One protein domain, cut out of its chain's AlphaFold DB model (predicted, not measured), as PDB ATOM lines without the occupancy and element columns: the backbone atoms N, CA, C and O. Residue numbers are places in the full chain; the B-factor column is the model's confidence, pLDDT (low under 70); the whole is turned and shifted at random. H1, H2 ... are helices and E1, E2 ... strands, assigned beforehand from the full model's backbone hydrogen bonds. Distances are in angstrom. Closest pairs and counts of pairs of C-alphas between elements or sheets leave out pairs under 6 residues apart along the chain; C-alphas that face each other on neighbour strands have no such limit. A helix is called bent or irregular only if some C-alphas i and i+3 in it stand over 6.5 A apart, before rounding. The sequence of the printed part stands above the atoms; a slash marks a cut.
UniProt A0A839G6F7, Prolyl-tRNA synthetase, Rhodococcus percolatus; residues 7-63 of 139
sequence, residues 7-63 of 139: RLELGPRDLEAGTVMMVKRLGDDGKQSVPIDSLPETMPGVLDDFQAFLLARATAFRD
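AT A GLANCE: This is residues 7 to 63 of the 139 residues of the protein "Prolyl-tRNA synthetase" of Rhodococcus percolatus (UniProt A0A839G6F7). A small three-stranded sheet has short helix H1 at one end, while long helix H2 only grazes the sheet and its residues 55 to 63 stick out as an arm. The printed part has 57 residues, in the order E1, H1, E2, E3, H2; the sheet, E1 - E2 - E3, is antiparallel. The class is mixed, the whole loose, 48 by 20 by 12 A, with radius of gyration of the C-alphas 13.9 A.

HOW THE PARTS SIT: E1, residues 7 to 9, is antiparallel to E2, residues 19 to 24; N 7 and O 23 are 2.8 A apart. E2 and E3, residues 31 to 35, form a hairpin; N 22 and O 32 are 2.8 A apart. H1, residues 12 to 16, is on the sheet, over none of its strands. H2, residues 39 to 63, is apart from H1. O i to N i+4 pairs are within hydrogen-bond range throughout H1 and in 19 of 21 in H2.

IN THESE COORDINATES: E1 begins at C-alpha 7 (7.209, 0.432, 8.266). E2 spans 16.0 A, E3 13.3 A. H2 spans 35.1 A to C-alpha 63 (-5.997, 15.230, -15.231), and is only just irregular: C-alphas 41 and 44 are 6.9 A apart.

THE WHOLE: The C-alphas farthest apart, Glu 16 and Asp 63, are 48.0 A apart. The printed part has no cut.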
ATOM      1  N   ARG A   7       6.607   1.525   7.505       95.44
ATOM      2  CA  ARG A   7       7.209   0.432   8.266       95.44
ATOM      3  C   ARG A   7       8.222   1.011   9.245       95.44
ATOM      4  O   ARG A   7       9.087   1.777   8.838       95.44
ATOM      5  N   LEU A   8       8.115   0.606  10.503       96.56
ATOM      6  CA  LEU A   8       9.088   0.902  11.547       96.56
ATOM      7  C   LEU A   8       9.930  -0.354  11.799       96.56
ATOM      8  O   LEU A   8       9.384  -1.431  12.037       96.56
ATOM      9  N   GLU A   9      11.247  -0.224  11.694       96.31
ATOM     10  CA  GLU A   9      12.228  -1.279  11.946       96.31
ATOM     11  C   GLU A   9      12.988  -0.916  13.231       96.31
ATOM     12  O   GLU A   9      13.670   0.107  13.274       96.31
ATOM     13  N   LEU A  10      12.843  -1.730  14.281       96.56
ATOM     14  CA  LEU A  10      13.462  -1.511  15.593       96.56
ATOM     15  C   LEU A  10      14.438  -2.652  15.902       96.56
ATOM     16  O   LEU A  10      14.011  -3.785  16.135       96.56
ATOM     17  N   GLY A  11      15.739  -2.361  15.890       95.75
ATOM     18  CA  GLY A  11      16.785  -3.278  16.335       95.75
ATOM     19  C   GLY A  11      17.297  -2.965  17.749       95.75
ATOM     20  O   GLY A  11      17.002  -1.901  18.292       95.75
ATOM     21  N   PRO A  12      18.126  -3.846  18.345       96.69
ATOM     22  CA  PRO A  12      18.712  -3.611  19.669       96.69
ATOM     23  C   PRO A  12      19.526  -2.311  19.760       96.69
ATOM     24  O   PRO A  12      19.394  -1.571  20.725       96.69
ATOM     25  N   ARG A  13      20.311  -1.998  18.718       94.75
ATOM     26  CA  ARG A  13      21.121  -0.768  18.656       94.75
ATOM     27  C   ARG A  13      20.268   0.497  18.551       94.75
ATOM     28  O   ARG A  13      20.615   1.507  19.149       94.75
ATOM     29  N   ASP A  14      19.172   0.440  17.797       94.88
ATOM     30  CA  ASP A  14      18.268   1.584  17.646       94.88
ATOM     31  C   ASP A  14      17.551   1.863  18.973       94.88
ATOM     32  O   ASP A  14      17.453   3.016  19.389       94.88
ATOM     33  N   LEU A  15      17.152   0.800  19.684       95.12
ATOM     34  CA  LEU A  15      16.549   0.885  21.012       95.12
ATOM     35  C   LEU A  15      17.509   1.489  22.048       95.12
ATOM     36  O   LEU A  15      17.103   2.378  22.791       95.12
ATOM     37  N   GLU A  16      18.775   1.054  22.075       96.19
ATOM     38  CA  GLU A  16      19.821   1.653  22.926       96.19
ATOM     39  C   GLU A  16      20.025   3.147  22.625       96.19
ATOM     40  O   GLU A  16      20.291   3.933  23.532       96.19
ATOM     41  N   ALA A  17      19.862   3.548  21.361       96.31
ATOM     42  CA  ALA A  17      19.956   4.936  20.917       96.31
ATOM     43  C   ALA A  17      18.642   5.736  21.056       96.31
ATOM     44  O   ALA A  17      18.631   6.923  20.739       96.31
ATOM     45  N   GLY A  18      17.535   5.117  21.490       97.25
ATOM     46  CA  GLY A  18      16.219   5.766  21.578       97.25
ATOM     47  C   GLY A  18      15.603   6.136  20.219       97.25
ATOM     48  O   GLY A  18      14.817   7.080  20.125       97.25
ATOM     49  N   THR A  19      15.959   5.417  19.152       97.69
ATOM     50  CA  THR A  19      15.537   5.692  17.766       97.69
ATOM     51  C   THR A  19      14.895   4.476  17.101       97.69
ATOM     52  O   THR A  19      14.948   3.358  17.608       97.69
ATOM     53  N   VAL A  20      14.255   4.688  15.953       97.44
ATOM     54  CA  VAL A  20      13.710   3.634  15.092       97.44
ATOM     55  C   VAL A  20      13.932   3.997  13.627       97.44
ATOM     56  O   VAL A  20      13.900   5.173  13.260       97.44
ATOM     57  N   MET A  21      14.144   2.999  12.767       96.81
ATOM     58  CA  MET A  21      14.209   3.233  11.323       96.81
ATOM     59  C   MET A  21      12.806   3.266  10.729       96.81
ATOM     60  O   MET A  21      12.114   2.249  10.671       96.81
ATOM     61  N   MET A  22      12.399   4.427  10.228       95.62
ATOM     62  CA  MET A  22      11.157   4.609   9.492       95.62
ATOM     63  C   MET A  22      11.389   4.462   7.987       95.62
ATOM     64  O   MET A  22      12.309   5.046   7.416       95.62
ATOM     65  N   VAL A  23      10.520   3.692   7.330       95.19
ATOM     66  CA  VAL A  23      10.512   3.495   5.879       95.19
ATOM     67  C   VAL A  23       9.110   3.761   5.349       95.19
ATOM     68  O   VAL A  23       8.174   3.017   5.658       95.19
ATOM     69  N   LYS A  24       8.959   4.795   4.519       94.31
ATOM     70  CA  LYS A  24       7.719   5.043   3.775       94.31
ATOM     71  C   LYS A  24       7.664   4.131   2.549       94.31
ATOM     72  O   LYS A  24       8.678   3.820   1.929       94.31
ATOM     73  N   ARG A  25       6.469   3.668   2.183       93.94
ATOM     74  CA  ARG A  25       6.259   2.758   1.042       93.94
ATOM     75  C   ARG A  25       6.533   3.410  -0.311       93.94
ATOM     76  O   ARG A  25       6.847   2.692  -1.268       93.94
ATOM     77  N   LEU A  26       6.315   4.717  -0.378       90.00
ATOM     78  CA  LEU A  26       6.421   5.588  -1.543       90.00
ATOM     79  C   LEU A  26       7.193   6.849  -1.135       90.00
ATOM     80  O   LEU A  26       7.170   7.216   0.040       90.00
ATOM     81  N   GLY A  27       7.820   7.497  -2.115       81.06
ATOM     82  CA  GLY A  27       8.741   8.613  -1.908       81.06
ATOM     83  C   GLY A  27      10.201   8.170  -1.994       81.06
ATOM     84  O   GLY A  27      10.499   6.975  -1.928       81.06
ATOM     85  N   ASP A  28      11.091   9.149  -2.126       81.38
ATOM     86  CA  ASP A  28      12.528   8.933  -2.339       81.38
ATOM     87  C   ASP A  28      13.359   9.251  -1.083       81.38
ATOM     88  O   ASP A  28      14.586   9.226  -1.111       81.38
ATOM     89  N   ASP A  29      12.680   9.482   0.048       81.06
ATOM     90  CA  ASP A  29      13.275   9.811   1.352       81.06
ATOM     91  C   ASP A  29      14.168   8.686   1.914       81.06
ATOM     92  O   ASP A  29      14.935   8.893   2.854       81.06
ATOM     93  N   GLY A  30      14.059   7.471   1.362       87.62
ATOM     94  CA  GLY A  30      14.793   6.303   1.833       87.62
ATOM     95  C   GLY A  30      14.415   5.902   3.263       87.62
ATOM     96  O   GLY A  30      13.263   6.021   3.685       87.62
ATOM     97  N   LYS A  31      15.387   5.354   4.001       92.94
ATOM     98  CA  LYS A  31      15.230   5.048   5.429       92.94
ATOM     99  C   LYS A  31      15.592   6.277   6.254       92.94
ATOM    100  O   LYS A  31      16.652   6.859   6.034       92.94
ATOM    101  N   GLN A  32      14.765   6.614   7.235       93.75
ATOM    102  CA  GLN A  32      14.995   7.748   8.127       93.75
ATOM    103  C   GLN A  32      15.108   7.275   9.574       93.75
ATOM    104  O   GLN A  32      14.255   6.526  10.047       93.75
ATOM    105  N   SER A  33      16.150   7.726  10.275       95.56
ATOM    106  CA  SER A  33      16.259   7.541  11.722       95.56
ATOM    107  C   SER A  33      15.421   8.586  12.436       95.56
ATOM    108  O   SER A  33      15.629   9.780  12.213       95.56
ATOM    109  N   VAL A  34      14.482   8.149  13.273       96.00
ATOM    110  CA  VAL A  34      13.604   9.043  14.038       96.00
ATOM    111  C   VAL A  34      13.594   8.665  15.522       96.00
ATOM    112  O   VAL A  34      13.654   7.472  15.834       96.00
ATOM    113  N   PRO A  35      13.524   9.637  16.452       97.62
ATOM    114  CA  PRO A  35      13.361   9.352  17.875       97.62
ATOM    115  C   PRO A  35      12.067   8.578  18.148       97.62
ATOM    116  O   PRO A  35      11.020   8.889  17.579       97.62
ATOM    117  N   ILE A  36      12.119   7.583  19.036       96.88
ATOM    118  CA  ILE A  36      10.928   6.796  19.395       96.88
ATOM    119  C   ILE A  36       9.883   7.689  20.073       96.88
ATOM    120  O   ILE A  36       8.702   7.615  19.737       96.88
ATOM    121  N   ASP A  37      10.325   8.574  20.967       97.12
ATOM    122  CA  ASP A  37       9.441   9.415  21.780       97.12
ATOM    123  C   ASP A  37       8.652  10.444  20.957       97.12
ATOM    124  O   ASP A  37       7.579  10.866  21.380       97.12
ATOM    125  N   SER A  38       9.131  10.815  19.763       95.69
ATOM    126  CA  SER A  38       8.398  11.725  18.875       95.69
ATOM    127  C   SER A  38       7.319  11.020  18.051       95.69
ATOM    128  O   SER A  38       6.401  11.676  17.566       95.69
ATOM    129  N   LEU A  39       7.394   9.693  17.876       95.06
ATOM    130  CA  LEU A  39       6.493   8.958  16.980       95.06
ATOM    131  C   LEU A  39       5.001   9.132  17.292       95.06
ATOM    132  O   LEU A  39       4.249   9.310  16.333       95.06
ATOM    133  N   PRO A  40       4.531   9.076  18.557       96.25
ATOM    134  CA  PRO A  40       3.106   9.225  18.847       96.25
ATOM    135  C   PRO A  40       2.537  10.563  18.365       96.25
ATOM    136  O   PRO A  40       1.390  10.616  17.929       96.25
ATOM    137  N   GLU A  41       3.348  11.621  18.410       97.31
ATOM    138  CA  GLU A  41       2.968  12.965  17.977       97.31
ATOM    139  C   GLU A  41       3.129  13.149  16.462       97.31
ATOM    140  O   GLU A  41       2.253  13.715  15.812       97.31
ATOM    141  N   THR A  42       4.211  12.637  15.864       95.19
ATOM    142  CA  THR A  42       4.520  12.883  14.445       95.19
ATOM    143  C   THR A  42       3.817  11.929  13.480       95.19
ATOM    144  O   THR A  42       3.585  12.284  12.327       95.19
ATOM    145  N   MET A  43       3.506  10.697  13.903       96.25
ATOM    146  CA  MET A  43       2.973   9.657  13.010       96.25
ATOM    147  C   MET A  43       1.644  10.034  12.333       96.25
ATOM    148  O   MET A  43       1.516   9.743  11.143       96.25
ATOM    149  N   PRO A  44       0.673  10.688  13.004       97.56
ATOM    150  CA  PRO A  44      -0.533  11.171  12.332       97.56
ATOM    151  C   PRO A  44      -0.214  12.078  11.136       97.56
ATOM    152  O   PRO A  44      -0.665  11.794  10.030       97.56
ATOM    153  N   GLY A  45       0.667  13.068  11.317       96.75
ATOM    154  CA  GLY A  45       1.088  13.964  10.235       96.75
ATOM    155  C   GLY A  45       1.805  13.233   9.097       96.75
ATOM    156  O   GLY A  45       1.533  13.485   7.929       96.75
ATOM    157  N   VAL A  46       2.648  12.243   9.414       94.50
ATOM    158  CA  VAL A  46       3.296  11.399   8.392       94.50
ATOM    159  C   VAL A  46       2.267  10.644   7.541       94.50
ATOM    160  O   VAL A  46       2.469  10.474   6.335       94.50
ATOM    161  N   LEU A  47       1.179  10.160   8.146       96.75
ATOM    162  CA  LEU A  47       0.111   9.462   7.427       96.75
ATOM    163  C   LEU A  47      -0.756  10.425   6.607       96.75
ATOM    164  O   LEU A  47      -1.128  10.069   5.485       96.75
ATOM    165  N   ASP A  48      -1.022  11.627   7.120       97.62
ATOM    166  CA  ASP A  48      -1.729  12.686   6.392       97.62
ATOM    167  C   ASP A  48      -0.941  13.112   5.147       97.62
ATOM    168  O   ASP A  48      -1.478  13.111   4.037       97.62
ATOM    169  N   ASP A  49       0.364  13.353   5.289       94.50
ATOM    170  CA  ASP A  49       1.254  13.677   4.172       94.50
ATOM    171  C   ASP A  49       1.293  12.547   3.134       94.50
ATOM    172  O   ASP A  49       1.278  12.786   1.923       94.50
ATOM    173  N   PHE A  50       1.311  11.290   3.590       95.19
ATOM    174  CA  PHE A  50       1.295  10.130   2.701       95.19
ATOM    175  C   PHE A  50      -0.015  10.037   1.904       95.19
ATOM    176  O   PHE A  50      -0.000   9.737   0.704       95.19
ATOM    177  N   GLN A  51      -1.149  10.311   2.553       97.19
ATOM    178  CA  GLN A  51      -2.454  10.363   1.901       97.19
ATOM    179  C   GLN A  51      -2.515  11.514   0.889       97.19
ATOM    180  O   GLN A  51      -2.920  11.289  -0.256       97.19
ATOM    181  N   ALA A  52      -2.064  12.709   1.275       96.81
ATOM    182  CA  ALA A  52      -2.038  13.887   0.417       96.81
ATOM    183  C   ALA A  52      -1.161  13.664  -0.822       96.81
ATOM    184  O   ALA A  52      -1.580  13.966  -1.942       96.81
ATOM    185  N   PHE A  53       0.016  13.053  -0.651       94.75
ATOM    186  CA  PHE A  53       0.902  12.680  -1.753       94.75
ATOM    187  C   PHE A  53       0.215  11.740  -2.753       94.75
ATOM    188  O   PHE A  53       0.259  11.966  -3.966       94.75
ATOM    189  N   LEU A  54      -0.446  10.690  -2.258       96.50
ATOM    190  CA  LEU A  54      -1.171   9.745  -3.105       96.50
ATOM    191  C   LEU A  54      -2.324  10.409  -3.856       96.50
ATOM    192  O   LEU A  54      -2.489  10.160  -5.053       96.50
ATOM    193  N   LEU A  55      -3.097  11.258  -3.175       98.31
ATOM    194  CA  LEU A  55      -4.193  11.999  -3.789       98.31
ATOM    195  C   LEU A  55      -3.675  12.936  -4.883       98.31
ATOM    196  O   LEU A  55      -4.197  12.908  -5.993       98.31
ATOM    197  N   ALA A  56      -2.629  13.716  -4.605       97.50
ATOM    198  CA  ALA A  56      -2.036  14.625  -5.581       97.50
ATOM    199  C   ALA A  56      -1.538  13.870  -6.820       97.50
ATOM    200  O   ALA A  56      -1.844  14.253  -7.950       97.50
ATOM    201  N   ARG A  57      -0.842  12.744  -6.620       96.75
ATOM    202  CA  ARG A  57      -0.377  11.883  -7.712       96.75
ATOM    203  C   ARG A  57      -1.535  11.318  -8.540       96.75
ATOM    204  O   ARG A  57      -1.451  11.310  -9.766       96.75
ATOM    205  N   ALA A  58      -2.598  10.834  -7.896       97.94
ATOM    206  CA  ALA A  58      -3.762  10.274  -8.583       97.94
ATOM    207  C   ALA A  58      -4.547  11.345  -9.357       97.94
ATOM    208  O   ALA A  58      -4.945  11.105 -10.495       97.94
ATOM    209  N   THR A  59      -4.714  12.532  -8.772       98.25
ATOM    210  CA  THR A  59      -5.323  13.693  -9.429       98.25
ATOM    211  C   THR A  59      -4.521  14.107 -10.657       98.25
ATOM    212  O   THR A  59      -5.086  14.195 -11.741       98.25
ATOM    213  N   ALA A  60      -3.198  14.254 -10.535       98.19
ATOM    214  CA  ALA A  60      -2.342  14.598 -11.669       98.19
ATOM    215  C   ALA A  60      -2.403  13.541 -12.786       98.19
ATOM    216  O   ALA A  60      -2.467  13.882 -13.967       98.19
ATOM    217  N   PHE A  61      -2.419  12.252 -12.429       98.00
ATOM    218  CA  PHE A  61      -2.598  11.170 -13.399       98.00
ATOM    219  C   PHE A  61      -3.945  11.278 -14.126       98.00
ATOM    220  O   PHE A  61      -3.972  11.272 -15.351       98.00
ATOM    221  N   ARG A  62      -5.051  11.438 -13.391       97.25
ATOM    222  CA  ARG A  62      -6.386  11.629 -13.973       97.25
ATOM    223  C   ARG A  62      -6.418  12.828 -14.920       97.25
ATOM    224  O   ARG A  62      -6.894  12.691 -16.041       97.25
ATOM    225  N   ASP A  63      -5.909  13.975 -14.483       96.75
ATOM    226  CA  ASP A  63      -5.997  15.230 -15.231       96.75
ATOM    227  C   ASP A  63      -5.129  15.183 -16.497       96.75
ATOM    228  O   ASP A  63      -5.589  15.554 -17.570       96.75
TER     229      ASP A  63